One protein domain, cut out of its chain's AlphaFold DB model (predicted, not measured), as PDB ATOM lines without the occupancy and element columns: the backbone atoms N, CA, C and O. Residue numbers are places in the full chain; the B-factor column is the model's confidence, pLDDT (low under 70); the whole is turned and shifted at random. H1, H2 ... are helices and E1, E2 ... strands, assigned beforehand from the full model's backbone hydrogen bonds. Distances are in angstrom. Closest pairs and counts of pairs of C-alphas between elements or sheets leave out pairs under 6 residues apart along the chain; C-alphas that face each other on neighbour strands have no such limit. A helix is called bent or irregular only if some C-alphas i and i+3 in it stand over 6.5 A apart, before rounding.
ATOM      1  N   LEU A  15     -16.105  51.911  18.021       85.62
ATOM      2  CA  LEU A  15     -17.349  51.185  18.295       85.62
ATOM      3  C   LEU A  15     -17.760  50.283  17.128       85.62
ATOM      4  O   LEU A  15     -17.941  49.079  17.303       85.62
ATOM      5  N   GLN A  16     -17.860  50.862  15.935       83.56
ATOM      6  CA  GLN A  16     -18.257  50.162  14.721       83.56
ATOM      7  C   GLN A  16     -17.258  49.061  14.356       83.56
ATOM      8  O   GLN A  16     -17.672  47.951  14.033       83.56
ATOM      9  N   ALA A  17     -15.956  49.336  14.459       84.12
ATOM     10  CA  ALA A  17     -14.913  48.354  14.179       84.12
ATOM     11  C   ALA A  17     -14.980  47.151  15.133       84.12
ATOM     12  O   ALA A  17     -14.974  46.008  14.675       84.12
ATOM     13  N   GLN A  18     -15.062  47.388  16.451       89.38
ATOM     14  CA  GLN A  18     -15.075  46.301  17.435       89.38
ATOM     15  C   GLN A  18     -16.333  45.430  17.300       89.38
ATOM     16  O   GLN A  18     -16.230  44.203  17.295       89.38
ATOM     17  N   LEU A  19     -17.509  46.039  17.122       90.06
ATOM     18  CA  LEU A  19     -18.753  45.288  16.930       90.06
ATOM     19  C   LEU A  19     -18.771  44.519  15.605       90.06
ATOM     20  O   LEU A  19     -19.160  43.353  15.589       90.06
ATOM     21  N   ALA A  20     -18.302  45.120  14.507       88.25
ATOM     22  CA  ALA A  20     -18.234  44.436  13.218       88.25
ATOM     23  C   ALA A  20     -17.299  43.219  13.270       88.25
ATOM     24  O   ALA A  20     -17.666  42.141  12.801       88.25
ATOM     25  N   ILE A  21     -16.119  43.366  13.885       90.00
ATOM     26  CA  ILE A  21     -15.177  42.255  14.070       90.00
ATOM     27  C   ILE A  21     -15.818  41.140  14.900       90.00
ATOM     28  O   ILE A  21     -15.730  39.981  14.504       90.00
ATOM     29  N   PHE A  22     -16.490  41.472  16.005       93.38
ATOM     30  CA  PHE A  22     -17.191  40.487  16.828       93.38
ATOM     31  C   PHE A  22     -18.259  39.723  16.039       93.38
ATOM     32  O   PHE A  22     -18.254  38.494  16.047       93.38
ATOM     33  N   CYS A  23     -19.131  40.424  15.308       90.62
ATOM     34  CA  CYS A  23     -20.176  39.793  14.500       90.62
ATOM     35  C   CYS A  23     -19.603  38.853  13.441       90.62
ATOM     36  O   CYS A  23     -20.109  37.745  13.268       90.62
ATOM     37  N   VAL A  24     -18.536  39.273  12.756       91.06
ATOM     38  CA  VAL A  24     -17.853  38.436  11.763       91.06
ATOM     39  C   VAL A  24     -17.258  37.201  12.432       91.06
ATOM     40  O   VAL A  24     -17.538  36.089  11.995       91.06
ATOM     41  N   GLN A  25     -16.497  37.361  13.518       94.94
ATOM     42  CA  GLN A  25     -15.870  36.233  14.212       94.94
ATOM     43  C   GLN A  25     -16.903  35.243  14.762       94.94
ATOM     44  O   GLN A  25     -16.757  34.032  14.587       94.94
ATOM     45  N   TYR A  26     -17.963  35.749  15.399       95.44
ATOM     46  CA  TYR A  26     -19.035  34.923  15.941       95.44
ATOM     47  C   TYR A  26     -19.800  34.211  14.819       95.44
ATOM     48  O   TYR A  26     -19.960  32.996  14.871       95.44
ATOM     49  N   GLY A  27     -20.200  34.925  13.762       91.00
ATOM     50  CA  GLY A  27     -20.901  34.341  12.615       91.00
ATOM     51  C   GLY A  27     -20.087  33.254  11.908       91.00
ATOM     52  O   GLY A  27     -20.614  32.182  11.617       91.00
ATOM     53  N   LEU A  28     -18.783  33.475  11.718       94.50
ATOM     54  CA  LEU A  28     -17.872  32.464  11.176       94.50
ATOM     55  C   LEU A  28     -17.796  31.227  12.074       94.50
ATOM     56  O   LEU A  28     -17.871  30.106  11.573       94.50
ATOM     57  N   ALA A  29     -17.702  31.402  13.395       95.12
ATOM     58  CA  ALA A  29     -17.714  30.278  14.330       95.12
ATOM     59  C   ALA A  29     -19.016  29.468  14.227       95.12
ATOM     60  O   ALA A  29     -18.973  28.242  14.135       95.12
ATOM     61  N   ARG A  30     -20.170  30.148  14.169       92.00
ATOM     62  CA  ARG A  30     -21.478  29.499  13.993       92.00
ATOM     63  C   ARG A  30     -21.567  28.736  12.675       92.00
ATOM     64  O   ARG A  30     -22.111  27.635  12.665       92.00
ATOM     65  N   GLN A  31     -20.991  29.269  11.598       90.06
ATOM     66  CA  GLN A  31     -20.931  28.578  10.311       90.06
ATOM     67  C   GLN A  31     -20.098  27.292  10.386       90.06
ATOM     68  O   GLN A  31     -20.540  26.241   9.924       90.06
ATOM     69  N   TRP A  32     -18.917  27.342  11.007       92.50
ATOM     70  CA  TRP A  32     -18.084  26.154  11.211       92.50
ATOM     71  C   TRP A  32     -18.796  25.089  12.057       92.50
ATOM     72  O   TRP A  32     -18.790  23.912  11.695       92.50
ATOM     73  N   GLN A  33     -19.490  25.495  13.123       90.44
ATOM     74  CA  GLN A  33     -20.299  24.585  13.942       90.44
ATOM     75  C   GLN A  33     -21.475  23.985  13.163       90.44
ATOM     76  O   GLN A  33     -21.744  22.789  13.277       90.44
ATOM     77  N   ALA A  34     -22.146  24.768  12.310       86.25
ATOM     78  CA  ALA A  34     -23.197  24.261  11.423       86.25
ATOM     79  C   ALA A  34     -22.667  23.182  10.458       86.25
ATOM     80  O   ALA A  34     -23.381  22.242  10.107       86.25
ATOM     81  N   TRP A  35     -21.386  23.268  10.097       86.75
ATOM     82  CA  TRP A  35     -20.652  22.269   9.321       86.75
ATOM     83  C   TRP A  35     -20.097  21.094  10.140       86.75
ATOM     84  O   TRP A  35     -19.428  20.218   9.593       86.75
ATOM     85  N   GLY A  36     -20.416  21.029  11.434       86.81
ATOM     86  CA  GLY A  36     -20.003  19.956  12.338       86.81
ATOM     87  C   GLY A  36     -18.597  20.124  12.910       86.81
ATOM     88  O   GLY A  36     -18.047  19.167  13.456       86.81
ATOM     89  N   VAL A  37     -17.999  21.313  12.790       91.25
ATOM     90  CA  VAL A  37     -16.693  21.623  13.374       91.25
ATOM     91  C   VAL A  37     -16.884  22.231  14.759       91.25
ATOM     92  O   VAL A  37     -17.186  23.414  14.894       91.25
ATOM     93  N   GLU A  38     -16.673  21.418  15.791       91.81
ATOM     94  CA  GLU A  38     -16.736  21.866  17.184       91.81
ATOM     95  C   GLU A  38     -15.336  22.204  17.726       91.81
ATOM     96  O   GLU A  38     -14.422  21.371  17.634       91.81
ATOM     97  N   PRO A  39     -15.128  23.403  18.303       94.88
ATOM     98  CA  PRO A  39     -13.823  23.795  18.813       94.88
ATOM     99  C   PRO A  39     -13.491  23.055  20.115       94.88
ATOM    100  O   PRO A  39     -14.303  22.964  21.033       94.88
ATOM    101  N   LYS A  40     -12.254  22.553  20.215       95.75
ATOM    102  CA  LYS A  40     -11.722  21.927  21.443       95.75
ATOM    103  C   LYS A  40     -11.064  22.926  22.394       95.75
ATOM    104  O   LYS A  40     -10.906  22.639  23.574       95.75
ATOM    105  N   VAL A  41     -10.633  24.062  21.860       98.06
ATOM    106  CA  VAL A  41      -9.967  25.148  22.577       98.06
ATOM    107  C   VAL A  41     -10.155  26.429  21.773       98.06
ATOM    108  O   VAL A  41     -10.201  26.387  20.543       98.06
ATOM    109  N   LEU A  42     -10.282  27.555  22.465       98.25
ATOM    110  CA  LEU A  42     -10.439  28.875  21.870       98.25
ATOM    111  C   LEU A  42      -9.308  29.787  22.344       98.25
ATOM    112  O   LEU A  42      -8.966  29.812  23.525       98.25
ATOM    113  N   LEU A  43      -8.744  30.557  21.419       97.75
ATOM    114  CA  LEU A  43      -7.777  31.612  21.699       97.75
ATOM    115  C   LEU A  43      -8.229  32.866  20.955       97.75
ATOM    116  O   LEU A  43      -8.403  32.845  19.739       97.75
ATOM    117  N   GLY A  44      -8.421  33.948  21.701       96.81
ATOM    118  CA  GLY A  44      -8.662  35.277  21.155       96.81
ATOM    119  C   GLY A  44      -7.450  36.184  21.344       96.81
ATOM    120  O   GLY A  44      -6.575  35.887  22.154       96.81
ATOM    121  N   HIS A  45      -7.414  37.307  20.629       95.81
ATOM    122  CA  HIS A  45      -6.452  38.388  20.861       95.81
ATOM    123  C   HIS A  45      -7.210  39.663  21.224       95.81
ATOM    124  O   HIS A  45      -8.010  40.149  20.421       95.81
ATOM    125  N   SER A  46      -6.983  40.184  22.430       95.19
ATOM    126  CA  SER A  46      -7.651  41.368  22.971       95.19
ATOM    127  C   SER A  46      -9.177  41.265  22.820       95.19
ATOM    128  O   SER A  46      -9.810  40.415  23.441       95.19
ATOM    129  N   LEU A  47      -9.792  42.072  21.949       94.38
ATOM    130  CA  LEU A  47     -11.216  41.988  21.609       94.38
ATOM    131  C   LEU A  47     -11.667  40.557  21.270       94.38
ATOM    132  O   LEU A  47     -12.744  40.149  21.690       94.38
ATOM    133  N   GLY A  48     -10.844  39.787  20.555       96.75
ATOM    134  CA  GLY A  48     -11.173  38.411  20.183       96.75
ATOM    135  C   GLY A  48     -11.364  37.480  21.385       96.75
ATOM    136  O   GLY A  48     -12.025  36.453  21.247       96.75
ATOM    137  N   GLU A  49     -10.833  37.820  22.567       98.25
ATOM    138  CA  GLU A  49     -11.089  37.051  23.790       98.25
ATOM    139  C   GLU A  49     -12.549  37.172  24.242       98.25
ATOM    140  O   GLU A  49     -13.103  36.199  24.744       98.25
ATOM    141  N   TYR A  50     -13.221  38.303  23.984       98.38
ATOM    142  CA  TYR A  50     -14.661  38.420  24.239       98.38
ATOM    143  C   TYR A  50     -15.462  37.476  23.337       98.38
ATOM    144  O   TYR A  50     -16.398  36.833  23.806       98.38
ATOM    145  N   THR A  51     -15.068  37.334  22.068       98.00
ATOM    146  CA  THR A  51     -15.680  36.357  21.158       98.00
ATOM    147  C   THR A  51     -15.434  34.926  21.630       98.00
ATOM    148  O   THR A  51     -16.375  34.138  21.708       98.00
ATOM    149  N   ALA A  52     -14.192  34.591  21.994       98.44
ATOM    150  CA  ALA A  52     -13.840  33.275  22.523       98.44
ATOM    151  C   ALA A  52     -14.629  32.940  23.800       98.44
ATOM    152  O   ALA A  52     -15.192  31.855  23.916       98.44
ATOM    153  N   ALA A  53     -14.727  33.886  24.734       98.62
ATOM    154  CA  ALA A  53     -15.484  33.738  25.970       98.62
ATOM    155  C   ALA A  53     -16.993  33.595  25.713       98.62
ATOM    156  O   ALA A  53     -17.632  32.747  26.333       98.62
ATOM    157  N   CYS A  54     -17.555  34.349  24.763       98.50
ATOM    158  CA  CYS A  54     -18.951  34.206  24.344       98.50
ATOM    159  C   CYS A  54     -19.234  32.813  23.758       98.50
ATOM    160  O   CYS A  54     -20.209  32.172  24.140       98.50
ATOM    161  N   LEU A  55     -18.371  32.318  22.863       98.38
ATOM    162  CA  LEU A  55     -18.493  30.978  22.267       98.38
ATOM    163  C   LEU A  55     -18.318  29.858  23.301       98.38
ATOM    164  O   LEU A  55     -18.934  28.803  23.178       98.38
ATOM    165  N   ALA A  56     -17.503  30.093  24.331       98.50
ATOM    166  CA  ALA A  56     -17.348  29.203  25.477       98.50
ATOM    167  C   ALA A  56     -18.477  29.330  26.516       98.50
ATOM    168  O   ALA A  56     -18.424  28.647  27.539       98.50
ATOM    169  N   GLU A  57     -19.479  30.180  26.272       98.19
ATOM    170  CA  GLU A  57     -20.603  30.465  27.171       98.19
ATOM    171  C   GLU A  57     -20.199  31.054  28.538       98.19
ATOM    172  O   GLU A  57     -20.886  30.860  29.541       98.19
ATOM    173  N   VAL A  58     -19.098  31.808  28.592       98.69
ATOM    174  CA  VAL A  58     -18.713  32.565  29.797       98.69
ATOM    175  C   VAL A  58     -19.725  33.672  30.094       98.69
ATOM    176  O   VAL A  58     -19.979  33.975  31.254       98.69
ATOM    177  N   PHE A  59     -20.332  34.253  29.066       98.44
ATOM    178  CA  PHE A  59     -21.476  35.162  29.144       98.44
ATOM    179  C   PHE A  59     -22.342  34.987  27.891       98.44
ATOM    180  O   PHE A  59     -21.916  34.346  26.926       98.44
ATOM    181  N   SER A  60     -23.570  35.514  27.917       97.25
ATOM    182  CA  SER A  60     -24.499  35.379  26.790       97.25
ATOM    183  C   SER A  60     -24.071  36.225  25.585       97.25
ATOM    184  O   SER A  60     -23.230  37.119  25.695       97.25
ATOM    185  N   LEU A  61     -24.670  35.962  24.423       95.44
ATOM    186  CA  LEU A  61     -24.429  36.750  23.214       95.44
ATOM    187  C   LEU A  61     -24.851  38.219  23.399       95.44
ATOM    188  O   LEU A  61     -24.150  39.129  22.965       95.44
ATOM    189  N   GLU A  62     -25.971  38.454  24.082       93.19
ATOM    190  CA  GLU A  62     -26.470  39.790  24.415       93.19
ATOM    191  C   GLU A  62     -25.496  40.536  25.334       93.19
ATOM    192  O   GLU A  62     -25.171  41.699  25.082       93.19
ATOM    193  N   ASP A  63     -24.978  39.851  26.359       95.94
ATOM    194  CA  ASP A  63     -23.964  40.407  27.254       95.94
ATOM    195  C   ASP A  63     -22.653  40.690  26.506       95.94
ATOM    196  O   ASP A  63     -22.031  41.723  26.742       95.94
ATOM    197  N   ALA A  64     -22.252  39.837  25.559       96.44
ATOM    198  CA  ALA A  64     -21.068  40.056  24.728       96.44
ATOM    199  C   ALA A  64     -21.185  41.337  23.887       96.44
ATOM    200  O   ALA A  64     -20.286  42.181  23.912       96.44
ATOM    201  N   VAL A  65     -22.311  41.507  23.182       93.44
ATOM    202  CA  VAL A  65     -22.595  42.705  22.373       93.44
ATOM    203  C   VAL A  65     -22.579  43.958  23.247       93.44
ATOM    204  O   VAL A  65     -21.916  44.938  22.906       93.44
ATOM    205  N   MET A  66     -23.252  43.912  24.399       93.88
ATOM    206  CA  MET A  66     -23.292  45.018  25.354       93.88
ATOM    207  C   MET A  66     -21.898  45.358  25.895       93.88
ATOM    208  O   MET A  66     -21.511  46.525  25.891       93.88
ATOM    209  N   LEU A  67     -21.116  44.358  26.312       96.12
ATOM    210  CA  LEU A  67     -19.762  44.558  26.825       96.12
ATOM    211  C   LEU A  67     -18.849  45.198  25.788       96.12
ATOM    212  O   LEU A  67     -18.122  46.131  26.119       96.12
ATOM    213  N   ILE A  68     -18.883  44.721  24.545       95.31
ATOM    214  CA  ILE A  68     -18.038  45.239  23.467       95.31
ATOM    215  C   ILE A  68     -18.456  46.660  23.091       95.31
ATOM    216  O   ILE A  68     -17.598  47.535  22.962       95.31
ATOM    217  N   ALA A  69     -19.761  46.914  22.970       91.75
ATOM    218  CA  ALA A  69     -20.279  48.238  22.658       91.75
ATOM    219  C   ALA A  69     -19.905  49.261  23.741       91.75
ATOM    220  O   ALA A  69     -19.350  50.320  23.444       91.75
ATOM    221  N   GLU A  70     -20.160  48.931  25.007       93.69
ATOM    222  CA  GLU A  70     -19.862  49.819  26.127       93.69
ATOM    223  C   GLU A  70     -18.355  49.985  26.328       93.69
ATOM    224  O   GLU A  70     -17.894  51.106  26.526       93.69
ATOM    225  N   ARG A  71     -17.557  48.919  26.180       93.19
ATOM    226  CA  ARG A  71     -16.090  49.014  26.188       93.19
ATOM    227  C   ARG A  71     -15.605  49.997  25.132       93.19
ATOM    228  O   ARG A  71     -14.825  50.887  25.452       93.19
ATOM    229  N   ALA A  72     -16.063  49.861  23.890       91.44
ATOM    230  CA  ALA A  72     -15.629  50.726  22.804       91.44
ATOM    231  C   ALA A  72     -16.058  52.188  23.014       91.44
ATOM    232  O   ALA A  72     -15.249  53.089  22.797       91.44
ATOM    233  N   ARG A  73     -17.288  52.429  23.491       91.12
ATOM    234  CA  ARG A  73     -17.789  53.773  23.834       91.12
ATOM    235  C   ARG A  73     -16.984  54.412  24.958       91.12
ATOM    236  O   ARG A  73     -16.561  55.556  24.833       91.12
ATOM    237  N   LEU A  74     -16.764  53.678  26.046       93.31
ATOM    238  CA  LEU A  74     -16.013  54.174  27.195       93.31
ATOM    239  C   LEU A  74     -14.548  54.421  26.833       93.31
ATOM    240  O   LEU A  74     -13.970  55.416  27.261       93.31
ATOM    241  N   MET A  75     -13.960  53.554  26.009       90.81
ATOM    242  CA  MET A  75     -12.613  53.762  25.497       90.81
ATOM    243  C   MET A  75     -12.517  55.014  24.631       90.81
ATOM    244  O   MET A  75     -11.563  55.770  24.791       90.81
ATOM    245  N   ASP A  76     -13.486  55.259  23.751       88.69
ATOM    246  CA  ASP A  76     -13.493  56.463  22.919       88.69
ATOM    247  C   ASP A  76     -13.711  57.742  23.742       88.69
ATOM    248  O   ASP A  76     -13.042  58.744  23.509       88.69
ATOM    249  N   ALA A  77     -14.591  57.690  24.747       90.56
ATOM    250  CA  ALA A  77     -14.954  58.844  25.567       90.56
ATOM    251  C   ALA A  77     -13.917  59.213  26.641       90.56
ATOM    252  O   ALA A  77     -13.771  60.391  26.965       90.56
ATOM    253  N   HIS A  78     -13.233  58.224  27.228       91.56
ATOM    254  CA  HIS A  78     -12.432  58.429  28.442       91.56
ATOM    255  C   HIS A  78     -10.943  58.109  28.290       91.56
ATOM    256  O   HIS A  78     -10.166  58.519  29.150       91.56
ATOM    257  N   THR A  79     -10.516  57.401  27.237       88.62
ATOM    258  CA  THR A  79      -9.079  57.157  27.033       88.62
ATOM    259  C   THR A  79      -8.440  58.421  26.461       88.62
ATOM    260  O   THR A  79      -8.876  58.881  25.401       88.62
ATOM    261  N   PRO A  80      -7.387  58.971  27.090       90.88
ATOM    262  CA  PRO A  80      -6.605  60.039  26.484       90.88
ATOM    263  C   PRO A  80      -6.087  59.639  25.097       90.88
ATOM    264  O   PRO A  80      -5.844  58.458  24.823       90.88
ATOM    265  N   PRO A 150      -1.225  52.335  30.518       96.94
ATOM    266  CA  PRO A 150      -1.630  53.219  31.620       96.94
ATOM    267  C   PRO A 150      -2.783  54.171  31.286       96.94
ATOM    268  O   PRO A 150      -3.584  54.497  32.154       96.94
ATOM    269  N   LEU A 151      -2.942  54.559  30.017       96.12
ATOM    270  CA  LEU A 151      -4.017  55.461  29.593       96.12
ATOM    271  C   LEU A 151      -5.415  54.835  29.752       96.12
ATOM    272  O   LEU A 151      -6.401  55.563  29.838       96.12
ATOM    273  N   VAL A 152      -5.517  53.503  29.833       96.75
ATOM    274  CA  VAL A 152      -6.790  52.797  30.055       96.75
ATOM    275  C   VAL A 152      -7.288  52.947  31.498       96.75
ATOM    276  O   VAL A 152      -8.477  52.754  31.744       96.75
ATOM    277  N   ASP A 153      -6.438  53.345  32.452       96.81
ATOM    278  CA  ASP A 153      -6.817  53.449  33.870       96.81
ATOM    279  C   ASP A 153      -8.002  54.413  34.091       96.81
ATOM    280  O   ASP A 153      -8.853  54.159  34.944       96.81
ATOM    281  N   ALA A 154      -8.136  55.450  33.253       95.56
ATOM    282  CA  ALA A 154      -9.271  56.383  33.267       95.56
ATOM    283  C   ALA A 154     -10.620  55.733  32.887       95.56
ATOM    284  O   ALA A 154     -11.682  56.220  33.271       95.56
ATOM    285  N   VAL A 155     -10.593  54.622  32.149       95.88
ATOM    286  CA  VAL A 155     -11.777  53.905  31.652       95.88
ATOM    287  C   VAL A 155     -12.278  52.875  32.670       95.88
ATOM    288  O   VAL A 155     -13.478  52.599  32.746       95.88
ATOM    289  N   LEU A 156     -11.370  52.294  33.462       97.25
ATOM    290  CA  LEU A 156     -11.647  51.122  34.302       97.25
ATOM    291  C   LEU A 156     -12.799  51.310  35.307       97.25
ATOM    292  O   LEU A 156     -13.609  50.387  35.414       97.25
ATOM    293  N   PRO A 157     -12.949  52.453  36.011       97.75
ATOM    294  CA  PRO A 157     -14.069  52.642  36.936       97.75
ATOM    295  C   PRO A 157     -15.429  52.606  36.233       97.75
ATOM    296  O   PRO A 157     -16.372  52.008  36.742       97.75
ATOM    297  N   HIS A 158     -15.524  53.193  35.036       97.38
ATOM    298  CA  HIS A 158     -16.754  53.178  34.249       97.38
ATOM    299  C   HIS A 158     -17.052  51.780  33.706       97.38
ATOM    300  O   HIS A 158     -18.196  51.325  33.738       97.38
ATOM    301  N   PHE A 159     -16.018  51.077  33.240       97.56
ATOM    302  CA  PHE A 159     -16.187  49.740  32.683       97.56
ATOM    303  C   PHE A 159     -16.523  48.697  33.756       97.56
ATOM    304  O   PHE A 159     -17.281  47.767  33.484       97.56
ATOM    305  N   ARG A 160     -16.059  48.886  34.998       98.50
ATOM    306  CA  ARG A 160     -16.469  48.068  36.150       98.50
ATOM    307  C   ARG A 160     -17.989  48.053  36.311       98.50
ATOM    308  O   ARG A 160     -18.568  46.973  36.371       98.50
ATOM    309  N   SER A 161     -18.634  49.221  36.283       97.81
ATOM    310  CA  SER A 161     -20.096  49.330  36.405       97.81
ATOM    311  C   SER A 161     -20.845  48.598  35.288       97.81
ATOM    312  O   SER A 161     -21.968  48.141  35.486       97.81
ATOM    313  N   VAL A 162     -20.244  48.481  34.100       97.50
ATOM    314  CA  VAL A 162     -20.803  47.694  32.992       97.50
ATOM    315  C   VAL A 162     -20.671  46.203  33.291       97.50
ATOM    316  O   VAL A 162     -21.665  45.486  33.205       97.50
ATOM    317  N   LEU A 163     -19.469  45.759  33.667       98.12
ATOM    318  CA  LEU A 163     -19.139  44.360  33.952       98.12
ATOM    319  C   LEU A 163     -19.949  43.781  35.120       98.12
ATOM    320  O   LEU A 163     -20.322  42.615  35.078       98.12
ATOM    321  N   GLU A 164     -20.266  44.584  36.135       98.06
ATOM    322  CA  GLU A 164     -21.077  44.164  37.290       98.06
ATOM    323  C   GLU A 164     -22.535  43.828  36.929       98.06
ATOM    324  O   GLU A 164     -23.233  43.190  37.716       98.06
ATOM    325  N   ARG A 165     -22.997  44.211  35.731       97.06
ATOM    326  CA  ARG A 165     -24.328  43.854  35.215       97.06
ATOM    327  C   ARG A 165     -24.349  42.512  34.484       97.06
ATOM    328  O   ARG A 165     -25.431  42.020  34.183       97.06
ATOM    329  N   VAL A 166     -23.182  41.940  34.186       97.31
ATOM    330  CA  VAL A 166     -23.047  40.712  33.398       97.31
ATOM    331  C   VAL A 166     -23.023  39.498  34.306       97.31
ATOM    332  O   VAL A 166     -22.344  39.466  35.335       97.31
ATOM    333  N   ARG A 167     -23.736  38.451  33.890       96.88
ATOM    334  CA  ARG A 167     -23.669  37.159  34.561       96.88
ATOM    335  C   ARG A 167     -22.589  36.298  33.921       96.88
ATOM    336  O   ARG A 167     -22.784  35.741  32.844       96.88
ATOM    337  N   PHE A 168     -21.495  36.108  34.646       98.31
ATOM    338  CA  PHE A 168     -20.437  35.201  34.225       98.31
ATOM    339  C   PHE A 168     -20.726  33.743  34.613       98.31
ATOM    340  O   PHE A 168     -21.250  33.461  35.692       98.31
ATOM    341  N   SER A 169     -20.352  32.813  33.737       98.31
ATOM    342  CA  SER A 169     -20.476  31.363  33.902       98.31
ATOM    343  C   SER A 169     -19.148  30.673  33.596       98.31
ATOM    344  O   SER A 169     -18.306  31.211  32.881       98.31
ATOM    345  N   ALA A 170     -18.939  29.477  34.152       97.94
ATOM    346  CA  ALA A 170     -17.744  28.693  33.851       97.94
ATOM    347  C   ALA A 170     -17.715  28.305  32.358       97.94
ATOM    348  O   ALA A 170     -18.751  27.889  31.832       97.94
ATOM    349  N   PRO A 171     -16.554  28.407  31.684       97.81
ATOM    350  CA  PRO A 171     -16.453  28.105  30.263       97.81
ATOM    351  C   PRO A 171     -16.751  26.626  29.984       97.81
ATOM    352  O   PRO A 171     -16.200  25.737  30.634       97.81
ATOM    353  N   LYS A 172     -17.585  26.352  28.976       97.94
ATOM    354  CA  LYS A 172     -17.845  24.986  28.478       97.94
ATOM    355  C   LYS A 172     -16.770  24.483  27.519       97.94
ATOM    356  O   LYS A 172     -16.623  23.276  27.336       97.94
ATOM    357  N   ILE A 173     -16.035  25.409  26.912       98.12
ATOM    358  CA  ILE A 173     -14.925  25.144  25.998       98.12
ATOM    359  C   ILE A 173     -13.692  25.826  26.587       98.12
ATOM    360  O   ILE A 173     -13.790  27.000  26.943       98.12
ATOM    361  N   PRO A 174     -12.541  25.144  26.710       98.38
ATOM    362  CA  PRO A 174     -11.316  25.764  27.200       98.38
ATOM    363  C   PRO A 174     -10.978  27.057  26.443       98.38
ATOM    364  O   PRO A 174     -10.867  27.047  25.217       98.38
ATOM    365  N   VAL A 175     -10.784  28.156  27.176       98.69
ATOM    366  CA  VAL A 175     -10.336  29.448  26.632       98.69
ATOM    367  C   VAL A 175      -8.915  29.701  27.108       98.69
ATOM    368  O   VAL A 175      -8.642  29.597  28.300       98.69
ATOM    369  N   ILE A 176      -7.999  30.020  26.200       98.69
ATOM    370  CA  ILE A 176      -6.636  30.422  26.550       98.69
ATOM    371  C   ILE A 176      -6.641  31.916  26.887       98.69
ATOM    372  O   ILE A 176      -6.978  32.744  26.042       98.69
ATOM    373  N   SER A 177      -6.262  32.238  28.125       98.62
ATOM    374  CA  SER A 177      -6.288  33.592  28.670       98.62
ATOM    375  C   SER A 177      -5.243  34.497  28.024       98.62
ATOM    376  O   SER A 177      -4.065  34.159  27.940       98.62
ATOM    377  N   ASN A 178      -5.648  35.716  27.693       98.56
ATOM    378  CA  ASN A 178      -4.782  36.786  27.212       98.56
ATOM    379  C   ASN A 178      -3.886  37.346  28.325       98.56
ATOM    380  O   ASN A 178      -2.861  37.949  28.028       98.56
ATOM    381  N   LEU A 179      -4.234  37.146  29.601       98.44
ATOM    382  CA  LEU A 179      -3.436  37.617  30.737       98.44
ATOM    383  C   LEU A 179      -2.271  36.689  31.075       98.44
ATOM    384  O   LEU A 179      -1.235  37.160  31.539       98.44
ATOM    385  N   THR A 180      -2.456  35.380  30.903       97.94
ATOM    386  CA  THR A 180      -1.485  34.367  31.347       97.94
ATOM    387  C   THR A 180      -0.897  33.559  30.196       97.94
ATOM    388  O   THR A 180       0.168  32.969  30.354       97.94
ATOM    389  N   GLY A 181      -1.585  33.499  29.055       97.69
ATOM    390  CA  GLY A 181      -1.275  32.592  27.954       97.69
ATOM    391  C   GLY A 181      -1.557  31.118  28.261       97.69
ATOM    392  O   GLY A 181      -1.246  30.266  27.437       97.69
ATOM    393  N   ALA A 182      -2.136  30.795  29.419       98.19
ATOM    394  CA  ALA A 182      -2.557  29.447  29.793       98.19
ATOM    395  C   ALA A 182      -4.076  29.287  29.633       98.19
ATOM    396  O   ALA A 182      -4.800  30.273  29.492       98.19
ATOM    397  N   VAL A 183      -4.580  28.050  29.678       98.44
ATOM    398  CA  VAL A 183      -6.030  27.809  29.759       98.44
ATOM    399  C   VAL A 183      -6.569  28.488  31.019       98.44
ATOM    400  O   VAL A 183      -6.071  28.240  32.116       98.44
ATOM    401  N   ALA A 184      -7.555  29.361  30.841       98.06
ATOM    402  CA  ALA A 184      -8.157  30.140  31.905       98.06
ATOM    403  C   ALA A 184      -8.895  29.236  32.902       98.06
ATOM    404  O   ALA A 184      -9.596  28.296  32.514       98.06
ATOM    405  N   GLY A 185      -8.737  29.534  34.188       95.62
ATOM    406  CA  GLY A 185      -9.497  28.927  35.272       95.62
ATOM    407  C   GLY A 185     -10.769  29.712  35.596       95.62
ATOM    408  O   GLY A 185     -11.352  30.394  34.752       95.62
ATOM    409  N   ALA A 186     -11.211  29.628  36.853       96.88
ATOM    410  CA  ALA A 186     -12.406  30.329  37.328       96.88
ATOM    411  C   ALA A 186     -12.258  31.863  37.312       96.88
ATOM    412  O   ALA A 186     -13.252  32.578  37.365       96.88
ATOM    413  N   GLU A 187     -11.038  32.394  37.215       97.69
ATOM    414  CA  GLU A 187     -10.800  33.834  37.172       97.69
ATOM    415  C   GLU A 187     -11.488  34.514  35.983       97.69
ATOM    416  O   GLU A 187     -11.946  35.644  36.141       97.69
ATOM    417  N   ILE A 188     -11.653  33.834  34.839       98.19
ATOM    418  CA  ILE A 188     -12.319  34.397  33.647       98.19
ATOM    419  C   ILE A 188     -13.780  34.786  33.913       98.19
ATOM    420  O   ILE A 188     -14.358  35.604  33.195       98.19
ATOM    421  N   THR A 189     -14.377  34.242  34.979       98.50
ATOM    422  CA  THR A 189     -15.757  34.518  35.380       98.50
ATOM    423  C   THR A 189     -15.868  35.677  36.375       98.50
ATOM    424  O   THR A 189     -16.851  35.771  37.110       98.50
ATOM    425  N   THR A 190     -14.848  36.534  36.468       98.50
ATOM    426  CA  THR A 190     -14.794  37.637  37.437       98.50
ATOM    427  C   THR A 190     -14.685  38.992  36.745       98.50
ATOM    428  O   THR A 190     -14.016  39.137  35.723       98.50
ATOM    429  N   VAL A 191     -15.290  40.022  37.342       98.62
ATOM    430  CA  VAL A 191     -15.155  41.418  36.887       98.62
ATOM    431  C   VAL A 191     -13.683  41.845  36.841       98.62
ATOM    432  O   VAL A 191     -13.242  42.479  35.881       98.62
ATOM    433  N   ASP A 192     -12.900  41.455  37.850       98.50
ATOM    434  CA  ASP A 192     -11.490  41.834  37.959       98.50
ATOM    435  C   ASP A 192     -10.630  41.255  36.830       98.50
ATOM    436  O   ASP A 192      -9.688  41.917  36.387       98.50
ATOM    437  N   TYR A 193     -10.965  40.068  36.308       98.62
ATOM    438  CA  TYR A 193     -10.304  39.526  35.123       98.62
ATOM    439  C   TYR A 193     -10.473  40.450  33.920       98.62
ATOM    440  O   TYR A 193      -9.483  40.820  33.301       98.62
ATOM    441  N   TRP A 194     -11.697  40.888  33.620       98.56
ATOM    442  CA  TRP A 194     -11.986  41.698  32.432       98.56
ATOM    443  C   TRP A 194     -11.475  43.145  32.534       98.56
ATOM    444  O   TRP A 194     -11.093  43.749  31.524       98.56
ATOM    445  N   LEU A 195     -11.387  43.690  33.751       98.31
ATOM    446  CA  LEU A 195     -10.693  44.957  34.006       98.31
ATOM    447  C   LEU A 195      -9.190  44.822  33.768       98.31
ATOM    448  O   LEU A 195      -8.606  45.626  33.039       98.31
ATOM    449  N   ARG A 196      -8.566  43.773  34.320       98.31
ATOM    450  CA  ARG A 196      -7.147  43.481  34.079       98.31
ATOM    451  C   ARG A 196      -6.883  43.206  32.606       98.31
ATOM    452  O   ARG A 196      -5.933  43.759  32.073       98.31
ATOM    453  N   HIS A 197      -7.734  42.430  31.940       98.38
ATOM    454  CA  HIS A 197      -7.656  42.130  30.510       98.38
ATOM    455  C   HIS A 197      -7.608  43.408  29.670       98.38
ATOM    456  O   HIS A 197      -6.804  43.519  28.752       98.38
ATOM    457  N   SER A 198      -8.412  44.414  30.023       96.75
ATOM    458  CA  SER A 198      -8.450  45.687  29.297       96.75
ATOM    459  C   SER A 198      -7.174  46.527  29.459       96.75
ATOM    460  O   SER A 198      -6.878  47.356  28.597       96.75
ATOM    461  N   ARG A 199      -6.428  46.330  30.554       97.44
ATOM    462  CA  ARG A 199      -5.304  47.183  30.971       97.44
ATOM    463  C   ARG A 199      -3.924  46.539  30.808       97.44
ATOM    464  O   ARG A 199      -2.953  47.247  30.548       97.44
ATOM    465  N   ALA A 200      -3.821  45.238  31.031       97.94
ATOM    466  CA  ALA A 200      -2.572  44.487  31.047       97.94
ATOM    467  C   ALA A 200      -2.161  44.030  29.633       97.94
ATOM    468  O   ALA A 200      -3.026  43.926  28.759       97.94
ATOM    469  N   PRO A 201      -0.865  43.734  29.407       97.69
ATOM    470  CA  PRO A 201      -0.379  43.214  28.135       97.69
ATOM    471  C   PRO A 201      -1.020  41.878  27.762       97.69
ATOM    472  O   PRO A 201      -1.057  40.960  28.583       97.69
ATOM    473  N   VAL A 202      -1.396  41.737  26.492       98.31
ATOM    474  CA  VAL A 202      -1.817  40.458  25.908       98.31
ATOM    475  C   VAL A 202      -0.609  39.519  25.762       98.31
ATOM    476  O   VAL A 202       0.303  39.786  24.979       98.31
ATOM    477  N   GLN A 203      -0.611  38.396  26.477       97.38
ATOM    478  CA  GLN A 203       0.395  37.324  26.433       97.38
ATOM    479  C   GLN A 203       0.133  36.349  25.271       97.38
ATOM    480  O   GLN A 203      -0.020  35.140  25.459       97.38
ATOM    481  N   PHE A 204       0.020  36.876  24.049       95.38
ATOM    482  CA  PHE A 204      -0.390  36.082  22.888       95.38
ATOM    483  C   PHE A 204       0.634  35.001  22.524       95.38
ATOM    484  O   PHE A 204       0.253  33.883  22.188       95.38
ATOM    485  N   MET A 205       1.929  35.297  22.659       93.88
ATOM    486  CA  MET A 205       3.001  34.327  22.436       93.88
ATOM    487  C   MET A 205       2.875  33.104  23.339       93.88
ATOM    488  O   MET A 205       2.950  31.974  22.856       93.88
ATOM    489  N   GLN A 206       2.635  33.317  24.628       95.31
ATOM    490  CA  GLN A 206       2.392  32.238  25.579       95.31
ATOM    491  C   GLN A 206       1.094  31.495  25.230       95.31
ATOM    492  O   GLN A 206       1.058  30.268  25.269       95.31
ATOM    493  N   GLY A 207       0.060  32.220  24.792       95.94
ATOM    494  CA  GLY A 207      -1.187  31.620  24.319       95.94
ATOM    495  C   GLY A 207      -0.994  30.667  23.135       95.94
ATOM    496  O   GLY A 207      -1.487  29.541  23.158       95.94
ATOM    497  N   MET A 208      -0.211  31.073  22.135       93.50
ATOM    498  CA  MET A 208       0.144  30.246  20.978       93.50
ATOM    499  C   MET A 208       1.002  29.032  21.365       93.50
ATOM    500  O   MET A 208       0.815  27.944  20.819       93.50
ATOM    501  N   GLN A 209       1.905  29.172  22.343       93.88
ATOM    502  CA  GLN A 209       2.656  28.036  22.895       93.88
ATOM    503  C   GLN A 209       1.721  27.003  23.529       93.88
ATOM    504  O   GLN A 209       1.823  25.814  23.219       93.88
ATOM    505  N   THR A 210       0.778  27.449  24.363       95.94
ATOM    506  CA  THR A 210      -0.248  26.584  24.964       95.94
ATOM    507  C   THR A 210      -1.119  25.926  23.895       95.94
ATOM    508  O   THR A 210      -1.379  24.724  23.965       95.94
ATOM    509  N   LEU A 211      -1.519  26.683  22.869       94.69
ATOM    510  CA  LEU A 211      -2.328  26.185  21.759       94.69
ATOM    511  C   LEU A 211      -1.618  25.046  21.003       94.69
ATOM    512  O   LEU A 211      -2.203  23.982  20.795       94.69
ATOM    513  N   HIS A 212      -0.340  25.219  20.652       93.38
ATOM    514  CA  HIS A 212       0.448  24.178  19.983       93.38
ATOM    515  C   HIS A 212       0.780  22.988  20.885       93.38
ATOM    516  O   HIS A 212       0.772  21.847  20.418       93.38
ATOM    517  N   ALA A 213       1.009  23.217  22.180       93.62
ATOM    518  CA  ALA A 213       1.192  22.140  23.151       93.62
ATOM    519  C   ALA A 213      -0.052  21.236  23.263       93.62
ATOM    520  O   ALA A 213       0.082  20.047  23.556       93.62
ATOM    521  N   GLY A 214      -1.241  21.769  22.953       92.19
ATOM    522  CA  GLY A 214      -2.493  21.014  22.844       92.19
ATOM    523  C   GLY A 214      -2.560  20.034  21.664       92.19
ATOM    524  O   GLY A 214      -3.465  19.202  21.631       92.19
ATOM    525  N   LYS A 215      -1.611  20.100  20.713       89.00
ATOM    526  CA  LYS A 215      -1.461  19.175  19.570       89.00
ATOM    527  C   LYS A 215      -2.755  18.949  18.775       89.00
ATOM    528  O   LYS A 215      -3.054  17.825  18.377       89.00
ATOM    529  N   CYS A 216      -3.523  20.012  18.545       92.00
ATOM    530  CA  CYS A 216      -4.698  19.946  17.679       92.00
ATOM    531  C   CYS A 216      -4.298  19.651  16.223       92.00
ATOM    532  O   CYS A 216      -3.265  20.120  15.744       92.00
ATOM    533  N   ASP A 217      -5.143  18.902  15.512       91.62
ATOM    534  CA  ASP A 217      -4.922  18.542  14.103       91.62
ATOM    535  C   ASP A 217      -5.123  19.733  13.154       91.62
ATOM    536  O   ASP A 217      -4.521  19.801  12.079       91.62
ATOM    537  N   ALA A 218      -5.954  20.693  13.561       94.19
ATOM    538  CA  ALA A 218      -6.240  21.896  12.799       94.19
ATOM    539  C   ALA A 218      -6.463  23.112  13.701       94.19
ATOM    540  O   ALA A 218      -6.954  22.993  14.825       94.19
ATOM    541  N   PHE A 219      -6.144  24.281  13.154       95.25
ATOM    542  CA  PHE A 219      -6.415  25.594  13.722       95.25
ATOM    543  C   PHE A 219      -7.200  26.410  12.694       95.25
ATOM    544  O   PHE A 219      -6.845  26.438  11.513       95.25
ATOM    545  N   ILE A 220      -8.279  27.051  13.131       96.06
ATOM    546  CA  ILE A 220      -9.188  27.788  12.252       96.06
ATOM    547  C   ILE A 220      -9.134  29.257  12.644       96.06
ATOM    548  O   ILE A 220      -9.467  29.614  13.772       96.06
ATOM    549  N   ASP A 221      -8.714  30.106  11.713       95.75
ATOM    550  CA  ASP A 221      -8.739  31.552  11.904       95.75
ATOM    551  C   ASP A 221     -10.148  32.080  11.593       95.75
ATOM    552  O   ASP A 221     -10.669  31.871  10.495       95.75
ATOM    553  N   LEU A 222     -10.775  32.740  12.568       95.00
ATOM    554  CA  LEU A 222     -12.154  33.238  12.500       95.00
ATOM    555  C   LEU A 222     -12.230  34.723  12.119       95.00
ATOM    556  O   LEU A 222     -13.121  35.425  12.580       95.00
ATOM    557  N   SER A 223     -11.293  35.250  11.336       91.25
ATOM    558  CA  SER A 223     -11.228  36.682  11.032       91.25
ATOM    559  C   SER A 223     -11.436  36.986   9.537       91.25
ATOM    560  O   SER A 223     -11.297  36.092   8.697       91.25
ATOM    561  N   PRO A 224     -11.790  38.240   9.176       88.56
ATOM    562  CA  PRO A 224     -11.956  38.649   7.776       88.56
ATOM    563  C   PRO A 224     -10.641  38.652   6.973       88.56
ATOM    564  O   PRO A 224     -10.665  38.662   5.745       88.56
ATOM    565  N   GLU A 225      -9.494  38.650   7.654       88.81
ATOM    566  CA  GLU A 225      -8.162  38.527   7.063       88.81
ATOM    567  C   GLU A 225      -7.278  37.746   8.042       88.81
ATOM    568  O   GLU A 225      -7.163  38.196   9.180       88.81
ATOM    569  N   PRO A 226      -6.613  36.647   7.639       87.56
ATOM    570  CA  PRO A 226      -5.992  35.691   8.558       87.56
ATOM    571  C   PRO A 226      -4.666  36.190   9.154       87.56
ATOM    572  O   PRO A 226      -3.587  35.647   8.898       87.56
ATOM    573  N   VAL A 227      -4.737  37.245   9.967       85.81
ATOM    574  CA  VAL A 227      -3.584  37.864  10.632       85.81
ATOM    575  C   VAL A 227      -2.908  36.868  11.574       85.81
ATOM    576  O   VAL A 227      -1.678  36.845  11.646       85.81
ATOM    577  N   MET A 228      -3.675  36.008  12.258       79.50
ATOM    578  CA  MET A 228      -3.109  35.045  13.210       79.50
ATOM    579  C   MET A 228      -2.294  33.969  12.495       79.50
ATOM    580  O   MET A 228      -1.222  33.603  12.968       79.50
ATOM    581  N   MET A 229      -2.727  33.534  11.307       83.69
ATOM    582  CA  MET A 229      -1.926  32.635  10.469       83.69
ATOM    583  C   MET A 229      -0.612  33.280  10.021       83.69
ATOM    584  O   MET A 229       0.404  32.600   9.920       83.69
ATOM    585  N   GLY A 230      -0.623  34.588   9.743       82.62
ATOM    586  CA  GLY A 230       0.596  35.334   9.434       82.62
ATOM    587  C   GLY A 230       1.572  35.360  10.612       82.62
ATOM    588  O   GLY A 230       2.769  35.182  10.409       82.62
ATOM    589  N   LEU A 231       1.056  35.525  11.836       81.38
ATOM    590  CA  LEU A 231       1.859  35.463  13.056       81.38
ATOM    591  C   LEU A 231       2.382  34.052  13.336       81.38
ATOM    592  O   LEU A 231       3.539  33.945  13.718       81.38
ATOM    593  N   ASP A 232       1.597  32.990  13.100       83.38
ATOM    594  CA  ASP A 232       2.012  31.581  13.285       83.38
ATOM    595  C   ASP A 232       3.315  31.237  12.547       83.38
ATOM    596  O   ASP A 232       4.112  30.433  13.030       83.38
ATOM    597  N   LEU A 233       3.593  31.894  11.417       82.38
ATOM    598  CA  LEU A 233       4.854  31.723  10.687       82.38
ATOM    599  C   LEU A 233       6.086  32.067  11.541       82.38
ATOM    600  O   LEU A 233       7.161  31.518  11.314       82.38
ATOM    601  N   CYS A 234       5.936  32.930  12.547       84.50
ATOM    602  CA  CYS A 234       6.984  33.288  13.502       84.50
ATOM    603  C   CYS A 234       7.137  32.275  14.656       84.50
ATOM    604  O   CYS A 234       8.003  32.456  15.506       84.50
ATOM    605  N   TYR A 235       6.323  31.212  14.699       85.88
ATOM    606  CA  TYR A 235       6.288  30.199  15.764       85.88
ATOM    607  C   TYR A 235       6.883  28.852  15.335       85.88
ATOM    608  O   TYR A 235       6.625  27.835  15.980       85.88
ATOM    609  N   GLN A 236       7.688  28.812  14.268       86.19
ATOM    610  CA  GLN A 236       8.296  27.571  13.776       86.19
ATOM    611  C   GLN A 236       9.027  26.798  14.887       86.19
ATOM    612  O   GLN A 236       8.737  25.624  15.100       86.19
ATOM    613  N   GLU A 237       9.901  27.463  15.647       83.75
ATOM    614  CA  GLU A 237      10.639  26.838  16.754       83.75
ATOM    615  C   GLU A 237       9.695  26.279  17.829       83.75
ATOM    616  O   GLU A 237       9.880  25.168  18.319       83.75
ATOM    617  N   ILE A 238       8.625  27.008  18.160       83.69
ATOM    618  CA  ILE A 238       7.617  26.571  19.137       83.69
ATOM    619  C   ILE A 238       6.878  25.327  18.634       83.69
ATOM    620  O   ILE A 238       6.643  24.388  19.401       83.69
ATOM    621  N   ARG A 239       6.539  25.275  17.344       86.75
ATOM    622  CA  ARG A 239       5.904  24.108  16.721       86.75
ATOM    623  C   ARG A 239       6.831  22.895  16.710       86.75
ATOM    624  O   ARG A 239       6.376  21.794  17.009       86.75
ATOM    625  N   GLU A 240       8.115  23.092  16.416       87.75
ATOM    626  CA  GLU A 240       9.133  22.038  16.446       87.75
ATOM    627  C   GLU A 240       9.326  21.486  17.865       87.75
ATOM    628  O   GLU A 240       9.230  20.274  18.066       87.75
ATOM    629  N   LEU A 241       9.488  22.363  18.861       85.81
ATOM    630  CA  LEU A 241       9.652  21.990  20.271       85.81
ATOM    631  C   LEU A 241       8.439  21.235  20.831       85.81
ATOM    632  O   LEU A 241       8.591  20.272  21.582       85.81
ATOM    633  N   THR A 242       7.226  21.654  20.466       85.81
ATOM    634  CA  THR A 242       5.981  21.001  20.913       85.81
ATOM    635  C   THR A 242       5.620  19.763  20.086       85.81
ATOM    636  O   THR A 242       4.763  18.972  20.496       85.81
ATOM    637  N   GLY A 243       6.259  19.563  18.930       87.38
ATOM    638  CA  GLY A 243       5.894  18.535  17.955       87.38
ATOM    639  C   GLY A 243       4.523  18.771  17.306       87.38
ATOM    640  O   GLY A 243       3.881  17.810  16.877       87.38
ATOM    641  N   SER A 244       4.053  20.022  17.269       89.81
ATOM    642  CA  SER A 244       2.759  20.398  16.696       89.81
ATOM    643  C   SER A 244       2.787  20.318  15.167       89.81
ATOM    644  O   SER A 244       3.558  21.012  14.500       89.81
ATOM    645  N   LYS A 245       1.891  19.502  14.604       87.75
ATOM    646  CA  LYS A 245       1.718  19.308  13.152       87.75
ATOM    647  C   LYS A 245       0.391  19.856  12.622       87.75
ATOM    648  O   LYS A 245       0.044  19.577  11.478       87.75
ATOM    649  N   GLY A 246      -0.341  20.600  13.453       90.19
ATOM    650  CA  GLY A 246      -1.663  21.108  13.110       90.19
ATOM    651  C   GLY A 246      -1.644  22.010  11.877       90.19
ATOM    652  O   GLY A 246      -0.703  22.780  11.665       90.19
ATOM    653  N   VAL A 247      -2.684  21.899  11.054       91.31
ATOM    654  CA  VAL A 247      -2.846  22.705   9.839       91.31
ATOM    655  C   VAL A 247      -3.676  23.944  10.145       91.31
ATOM    656  O   VAL A 247      -4.770  23.843  10.689       91.31
ATOM    657  N   TRP A 248      -3.191  25.113   9.734       93.81
ATOM    658  CA  TRP A 248      -3.981  26.339   9.774       93.81
ATOM    659  C   TRP A 248      -4.861  26.486   8.534       93.81
ATOM    660  O   TRP A 248      -4.393  26.335   7.398       93.81
ATOM    661  N   VAL A 249      -6.126  26.842   8.747       95.12
ATOM    662  CA  VAL A 249      -7.060  27.196   7.679       95.12
ATOM    663  C   VAL A 249      -7.719  28.553   7.961       95.12
ATOM    664  O   VAL A 249      -8.174  28.793   9.080       95.12
ATOM    665  N   PRO A 250      -7.773  29.459   6.968       95.88
ATOM    666  CA  PRO A 250      -8.472  30.726   7.118       95.88
ATOM    667  C   PRO A 250      -9.973  30.530   6.916       95.88
ATOM    668  O   PRO A 250     -10.382  29.737   6.063       95.88
ATOM    669  N   SER A 251     -10.795  31.294   7.629       94.69
ATOM    670  CA  SER A 251     -12.208  31.413   7.269       94.69
ATOM    671  C   SER A 251     -12.373  32.295   6.037       94.69
ATOM    672  O   SER A 251     -12.908  31.836   5.038       94.69
ATOM    673  N   LEU A 252     -11.848  33.521   6.074       94.06
ATOM    674  CA  LEU A 252     -11.963  34.500   4.993       94.06
ATOM    675  C   LEU A 252     -10.586  35.016   4.570       94.06
ATOM    676  O   LEU A 252      -9.581  34.787   5.245       94.06
ATOM    677  N   ARG A 253     -10.534  35.694   3.420       91.31
ATOM    678  CA  ARG A 253      -9.346  36.412   2.949       91.31
ATOM    679  C   ARG A 253      -9.744  37.504   1.970       91.31
ATOM    680  O   ARG A 253     -10.519  37.253   1.046       91.31
ATOM    681  N   ARG A 254      -9.148  38.691   2.105       87.12
ATOM    682  CA  ARG A 254      -9.416  39.801   1.190       87.12
ATOM    683  C   ARG A 254      -9.118  39.414  -0.261       87.12
ATOM    684  O   ARG A 254      -8.066  38.854  -0.571       87.12
ATOM    685  N   GLY A 255     -10.031  39.778  -1.160       86.75
ATOM    686  CA  GLY A 255      -9.880  39.571  -2.602       86.75
ATOM    687  C   GLY A 255     -10.193  38.151  -3.077       86.75
ATOM    688  O   GLY A 255      -9.932  37.838  -4.236       86.75
ATOM    689  N   THR A 256     -10.744  37.296  -2.211       87.88
ATOM    690  CA  THR A 256     -11.280  35.982  -2.590       87.88
ATOM    691  C   THR A 256     -12.767  35.907  -2.281       87.88
ATOM    692  O   THR A 256     -13.220  36.576  -1.363       87.88
ATOM    693  N   ASP A 257     -13.508  35.103  -3.042       90.94
ATOM    694  CA  ASP A 257     -14.910  34.802  -2.745       90.94
ATOM    695  C   ASP A 257     -15.027  34.061  -1.402       90.94
ATOM    696  O   ASP A 257     -14.349  33.048  -1.193       90.94
ATOM    697  N   ASP A 258     -15.861  34.581  -0.498       89.25
ATOM    698  CA  ASP A 258     -15.957  34.129   0.896       89.25
ATOM    699  C   ASP A 258     -16.398  32.663   0.987       89.25
ATOM    700  O   ASP A 258     -15.770  31.853   1.676       89.25
ATOM    701  N   GLN A 259     -17.434  32.290   0.232       87.62
ATOM    702  CA  GLN A 259     -17.963  30.929   0.230       87.62
ATOM    703  C   GLN A 259     -16.940  29.938  -0.336       87.62
ATOM    704  O   GLN A 259     -16.680  28.895   0.270       87.62
ATOM    705  N   THR A 260     -16.312  30.269  -1.465       89.75
ATOM    706  CA  THR A 260     -15.255  29.453  -2.074       89.75
ATOM    707  C   THR A 260     -14.085  29.269  -1.109       89.75
ATOM    708  O   THR A 260     -13.623  28.147  -0.903       89.75
ATOM    709  N   ARG A 261     -13.632  30.348  -0.460       93.56
ATOM    710  CA  ARG A 261     -12.537  30.323   0.518       93.56
ATOM    711  C   ARG A 261     -12.853  29.403   1.696       93.56
ATOM    712  O   ARG A 261     -12.011  28.572   2.049       93.56
ATOM    713  N   MET A 262     -14.049  29.505   2.271       92.44
ATOM    714  CA  MET A 262     -14.461  28.641   3.376       92.44
ATOM    715  C   MET A 262     -14.597  27.171   2.947       92.44
ATOM    716  O   MET A 262     -14.135  26.289   3.671       92.44
ATOM    717  N   LEU A 263     -15.151  26.886   1.761       91.44
ATOM    718  CA  LEU A 263     -15.260  25.521   1.227       91.44
ATOM    719  C   LEU A 263     -13.889  24.893   0.924       91.44
ATOM    720  O   LEU A 263     -13.685  23.708   1.183       91.44
ATOM    721  N   GLU A 264     -12.919  25.671   0.438       94.00
ATOM    722  CA  GLU A 264     -11.531  25.216   0.286       94.00
ATOM    723  C   GLU A 264     -10.907  24.844   1.640       94.00
ATOM    724  O   GLU A 264     -10.237  23.815   1.765       94.00
ATOM    725  N   SER A 265     -11.127  25.670   2.665       95.38
ATOM    726  CA  SER A 265     -10.668  25.403   4.032       95.38
ATOM    727  C   SER A 265     -11.332  24.157   4.618       95.38
ATOM    728  O   SER A 265     -10.647  23.302   5.176       95.38
ATOM    729  N   LEU A 266     -12.636  23.990   4.409       92.62
ATOM    730  CA  LEU A 266     -13.377  22.793   4.788       92.62
ATOM    731  C   LEU A 266     -12.844  21.543   4.072       92.62
ATOM    732  O   LEU A 266     -12.675  20.504   4.705       92.62
ATOM    733  N   GLY A 267     -12.507  21.641   2.784       92.50
ATOM    734  CA  GLY A 267     -11.882  20.554   2.027       92.50
ATOM    735  C   GLY A 267     -10.544  20.106   2.624       92.50
ATOM    736  O   GLY A 267     -10.251  18.912   2.664       92.50
ATOM    737  N   LYS A 268      -9.748  21.035   3.172       94.38
ATOM    738  CA  LYS A 268      -8.521  20.686   3.909       94.38
ATOM    739  C   LYS A 268      -8.832  19.927   5.195       94.38
ATOM    740  O   LYS A 268      -8.163  18.937   5.474       94.38
ATOM    741  N   LEU A 269      -9.848  20.351   5.948       93.12
ATOM    742  CA  LEU A 269     -10.285  19.635   7.151       93.12
ATOM    743  C   LEU A 269     -10.832  18.240   6.812       93.12
ATOM    744  O   LEU A 269     -10.539  17.281   7.521       93.12
ATOM    745  N   TYR A 270     -11.550  18.099   5.696       91.44
ATOM    746  CA  TYR A 270     -12.006  16.805   5.183       91.44
ATOM    747  C   TYR A 270     -10.834  15.857   4.900       91.44
ATOM    748  O   TYR A 270     -10.852  14.701   5.318       91.44
ATOM    749  N   CYS A 271      -9.759  16.352   4.279       92.81
ATOM    750  CA  CYS A 271      -8.535  15.575   4.066       92.81
ATOM    751  C   CYS A 271      -7.831  15.160   5.373       92.81
ATOM    752  O   CYS A 271      -7.068  14.196   5.364       92.81
ATOM    753  N   LEU A 272      -8.088  15.858   6.486       91.50
ATOM    754  CA  LEU A 272      -7.622  15.486   7.827       91.50
ATOM    755  C   LEU A 272      -8.561  14.494   8.539       91.50
ATOM    756  O   LEU A 272      -8.266  14.069   9.651       91.50
ATOM    757  N   GLY A 273      -9.668  14.100   7.904       88.88
ATOM    758  CA  GLY A 273     -10.623  13.127   8.434       88.88
ATOM    759  C   GLY A 273     -11.876  13.732   9.068       88.88
ATOM    760  O   GLY A 273     -12.667  12.986   9.647       88.88
ATOM    761  N   LEU A 274     -12.097  15.050   8.961       86.25
ATOM    762  CA  LEU A 274     -13.395  15.638   9.304       86.25
ATOM    763  C   LEU A 274     -14.460  15.056   8.368       86.25
ATOM    764  O   LEU A 274     -14.294  15.118   7.151       86.25
ATOM    765  N   ASN A 275     -15.561  14.537   8.919       78.38
ATOM    766  CA  ASN A 275     -16.687  14.090   8.106       78.38
ATOM    767  C   ASN A 275     -17.840  15.114   8.116       78.38
ATOM    768  O   ASN A 275     -18.608  15.166   9.081       78.38
ATOM    769  N   PRO A 276     -17.992  15.914   7.052       67.12
ATOM    770  CA  PRO A 276     -19.060  16.883   6.902       67.12
ATOM    771  C   PRO A 276     -20.384  16.233   6.462       67.12
ATOM    772  O   PRO A 276     -20.981  16.641   5.468       67.12
ATOM    773  N   ASP A 277     -20.904  15.252   7.206       62.97
ATOM    774  CA  ASP A 277     -22.175  14.560   6.888       62.97
ATOM    775  C   ASP A 277     -23.416  15.492   6.898       62.97
ATOM    776  O   ASP A 277     -24.549  15.047   6.725       62.97
ATOM    777  N   ARG A 278     -23.229  16.796   7.135       56.69
ATOM    778  CA  ARG A 278     -24.288  17.785   7.375       56.69
ATOM    779  C   ARG A 278     -24.217  19.025   6.484       56.69
ATOM    780  O   ARG A 278     -24.913  19.987   6.771       56.69
ATOM    781  N   HIS A 343     -23.379  35.086   4.671       68.00
ATOM    782  CA  HIS A 343     -23.891  36.447   4.748       68.00
ATOM    783  C   HIS A 343     -25.198  36.514   5.539       68.00
ATOM    784  O   HIS A 343     -25.407  37.461   6.293       68.00
ATOM    785  N   ARG A 344     -26.053  35.490   5.458       69.56
ATOM    786  CA  ARG A 344     -27.284  35.417   6.252       69.56
ATOM    787  C   ARG A 344     -26.993  35.244   7.742       69.56
ATOM    788  O   ARG A 344     -27.581  35.964   8.544       69.56
ATOM    789  N   VAL A 345     -26.076  34.344   8.111       63.94
ATOM    790  CA  VAL A 345     -25.658  34.161   9.518       63.94
ATOM    791  C   VAL A 345     -25.100  35.467  10.080       63.94
ATOM    792  O   VAL A 345     -25.443  35.878  11.186       63.94
ATOM    793  N   MET A 346     -24.270  36.158   9.296       69.75
ATOM    794  CA  MET A 346     -23.723  37.456   9.684       69.75
ATOM    795  C   MET A 346     -24.817  38.517   9.853       69.75
ATOM    796  O   MET A 346     -24.806  39.231  10.854       69.75
ATOM    797  N   LEU A 347     -25.783  38.598   8.932       69.38
ATOM    798  CA  LEU A 347     -26.894  39.554   9.001       69.38
ATOM    799  C   LEU A 347     -27.791  39.332  10.227       69.38
ATOM    800  O   LEU A 347     -28.193  40.302  10.866       69.38
ATOM    801  N   GLU A 348     -28.074  38.080  10.595       70.25
ATOM    802  CA  GLU A 348     -28.864  37.758  11.794       70.25
ATOM    803  C   GLU A 348     -28.173  38.255  13.078       70.25
ATOM    804  O   GLU A 348     -28.825  38.797  13.972       70.25
ATOM    805  N   HIS A 349     -26.843  38.155  13.159       69.62
ATOM    806  CA  HIS A 349     -26.080  38.678  14.298       69.62
ATOM    807  C   HIS A 349     -25.902  40.199  14.260       69.62
ATOM    808  O   HIS A 349     -25.920  40.841  15.311       69.62
ATOM    809  N   MET A 350     -25.804  40.798  13.071       72.69
ATOM    810  CA  MET A 350     -25.846  42.254  12.925       72.69
ATOM    811  C   MET A 350     -27.186  42.832  13.385       72.69
ATOM    812  O   MET A 350     -27.184  43.870  14.035       72.69
ATOM    813  N   ALA A 351     -28.307  42.138  13.166       72.00
ATOM    814  CA  ALA A 351     -29.615  42.592  13.639       72.00
ATOM    815  C   ALA A 351     -29.687  42.717  15.173       72.00
ATOM    816  O   ALA A 351     -30.311  43.646  15.682       72.00
ATOM    817  N   LEU A 352     -29.018  41.828  15.920       72.69
ATOM    818  CA  LEU A 352     -28.915  41.942  17.380       72.69
ATOM    819  C   LEU A 352     -28.106  43.181  17.793       72.69
ATOM    820  O   LEU A 352     -28.487  43.893  18.725       72.69
ATOM    821  N   VAL A 353     -27.004  43.454  17.090       74.81
ATOM    822  CA  VAL A 353     -26.210  44.669  17.304       74.81
ATOM    823  C   VAL A 353     -27.029  45.914  16.981       74.81
ATOM    824  O   VAL A 353     -27.072  46.830  17.797       74.81
ATOM    825  N   ASP A 354     -27.734  45.932  15.853       75.50
ATOM    826  CA  ASP A 354     -28.590  47.045  15.445       75.50
ATOM    827  C   ASP A 354     -29.726  47.273  16.446       75.50
ATOM    828  O   ASP A 354     -30.017  48.415  16.800       75.50
ATOM    829  N   GLN A 355     -30.336  46.206  16.968       74.75
ATOM    830  CA  GLN A 355     -31.350  46.299  18.015       74.75
ATOM    831  C   GLN A 355     -30.771  46.924  19.291       74.75
ATOM    832  O   GLN A 355     -31.380  47.831  19.862       74.75
ATOM    833  N   TYR A 356     -29.587  46.482  19.723       77.00
ATOM    834  CA  TYR A 356     -28.910  47.048  20.888       77.00
ATOM    835  C   TYR A 356     -28.552  48.528  20.684       77.00
ATOM    836  O   TYR A 356     -28.815  49.363  21.556       77.00
ATOM    837  N   LEU A 357     -27.987  48.878  19.527       78.25
ATOM    838  CA  LEU A 357     -27.655  50.259  19.184       78.25
ATOM    839  C   LEU A 357     -28.919  51.120  19.125       78.25
ATOM    840  O   LEU A 357     -28.956  52.156  19.771       78.25
ATOM    841  N   THR A 358     -29.997  50.658  18.491       74.44
ATOM    842  CA  THR A 358     -31.269  51.397  18.408       74.44
ATOM    843  C   THR A 358     -31.875  51.657  19.791       74.44
ATOM    844  O   THR A 358     -32.303  52.773  20.079       74.44
ATOM    845  N   LEU A 359     -31.872  50.659  20.683       70.81
ATOM    846  CA  LEU A 359     -32.393  50.793  22.051       70.81
ATOM    847  C   LEU A 359     -31.549  51.727  22.934       70.81
ATOM    848  O   LEU A 359     -32.076  52.327  23.874       70.81
ATOM    849  N   THR A 360     -30.247  51.834  22.659       66.69
ATOM    850  CA  THR A 360     -29.308  52.636  23.463       66.69
ATOM    851  C   THR A 360     -29.029  54.023  22.885       66.69
ATOM    852  O   THR A 360     -28.713  54.934  23.648       66.69
ATOM    853  N   GLU A 361     -29.185  54.211  21.574       61.56
ATOM    854  CA  GLU A 361     -29.052  55.493  20.875       61.56
ATOM    855  C   GLU A 361     -30.386  56.233  20.771       61.56
ATOM    856  O   GLU A 361     -30.394  57.448  20.891       61.56
ATOM    857  N   GLY A 362     -31.524  55.534  20.658       41.97
ATOM    858  CA  GLY A 362     -32.855  56.161  20.688       41.97
ATOM    859  C   GLY A 362     -33.287  56.687  22.067       41.97
ATOM    860  O   GLY A 362     -34.309  57.359  22.170       41.97
ATOM    861  N   ASN A 363     -32.521  56.376  23.120       35.06
ATOM    862  CA  ASN A 363     -32.719  56.839  24.500       35.06
ATOM    863  C   ASN A 363     -31.694  57.909  24.938       35.06
ATOM    864  O   ASN A 363     -31.608  58.224  26.127       35.06
TER     865      ASN A 363
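What this domain is: This is residues 15 to 80, 150 to 278 and 343 to 363 of the 364 residues of the protein "Malonyl CoA-acyl carrier protein transacylase" of Gammaproteobacteria bacterium RIFCSPLOWO2_02_FULL_57_10 (UniProt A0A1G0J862). A small sheet of two parallel strands, E1 and E2, with H9 on one side of it and H10 on the other, makes one end of a helical body; the rest is a group of helices in which H1, H2, H5 and H11 pack on H3, with H7 and H4 beyond H5. H2 lies near the middle of the whole, and two long stretches without named elements, residues 35 to 46 and 164 to 185, are tied together by a short parallel pairing of residues 42 to 43 with residues 175 to 176. The printed part has 216 residues with eleven named helices and two named strands, in the order H1 to H8, E1, H9, E2, H10, H11; the class is mostly helix. It is compact, with a radius of gyration of the C-alphas of 17.5 A, and spans 51 by 39 by 31 A.

Where its parts are: E1 is residues 218 to 221 and E2 residues 247 to 250, 10.0 and 10.2 A long; C-alpha 218 stands at (-6.240, 21.896, 12.799). Between them H9, residues 227 to 242, spans 21.9 A; it is irregular, with C-alphas 234 and 237 8.1 A apart, and has a kink of 71 degrees near residue 235. H8 is residues 204 to 213, 14.0 A, and H10 residues 258 to 271, 20.2 A. H1, residues 15 to 34, is the longest helix by residues and runs 28.4 A from C-alpha 15 at (-17.349, 51.185, 18.295). H2 is residues 47 to 55, 13.2 A, and H3 residues 61 to 78, 25.3 A. The short helices are H4, residues 150 to 154, H5, residues 156 to 163, and H6, residues 186 to 189; H7, residues 191 to 199, measures 12.9 A. H11, residues 343 to 361, runs 25.5 A to C-alpha 361 at (-29.052, 55.493, 20.875).

How they stand to each other: E1 and E2 are parallel neighbours at 23 degrees, with N 219 and O 247 2.9 A apart and N 221 and O 249 3.0 A apart, both within hydrogen-bond range. E1, H9 and E2 form a strand-helix-strand unit, two parallel strands joined through a helix, with a right-handed crossover. The closest C-alphas of H10 and E2 are those of Val 249 and Ser 265, 5.4 A; those of H9 and E2 are Met 229 and Trp 248, 6.7 A. H8 touches H9, at residues 238 to 242 of H9 alone, closest at Ala 213 and Thr 242, 5.4 A. H1 and E1 are near each other, with 6 pairs of C-alphas within 10 A. H3 is the hub, touching four helices. H2 and H3 form a helical hairpin at a shallow tilt of 17 degrees, closest at Cys 54 and Leu 61, 6.1 A. H1 touches H3 with residues 15 to 19 alone, Leu 15 and Ala 72 being closest at 4.8 A. H5 touches H3 at Arg 71 and Phe 159, 6.5 A, and H7 at Leu 163 and Val 191, 5.8 A. H4 touches H7, and H6 is close to H7 but not clearly touching. H11 touches H1, closest at Gly 27 and Met 346, 5.1 A, at a steep tilt of 37 degrees, only just past shallow, and H3 at Val 65 and Val 353, 6.5 A. Every O i to N i+4 pair is within hydrogen-bond range in H1, H3, H7, H8 and H10; the counts are 4 of 5 in H2, 2 of 4 in H5, 6 of 12 in H9, 14 of 15 in H11 and 0 of 1 in H4, where 1 of 2 O i to N i+3 pairs is, and H6 is too short for such a pair.

The domain as a whole: The two C-alphas farthest apart, those of Leu 241 and Asn 363, are 55.0 A apart. Residues 81 to 149 are not printed, with 9.9 A between C-alphas 80 and 150, nor are residues 279 to 342, with 18.9 A between C-alphas 278 and 343. Of the links that are printed whole, H1 to H2 and H5 to H6 are long. The mean pLDDT of the printed part is 90.5; residues 276 to 278, 343 to 347, 349 and 360 to 363 are under 70.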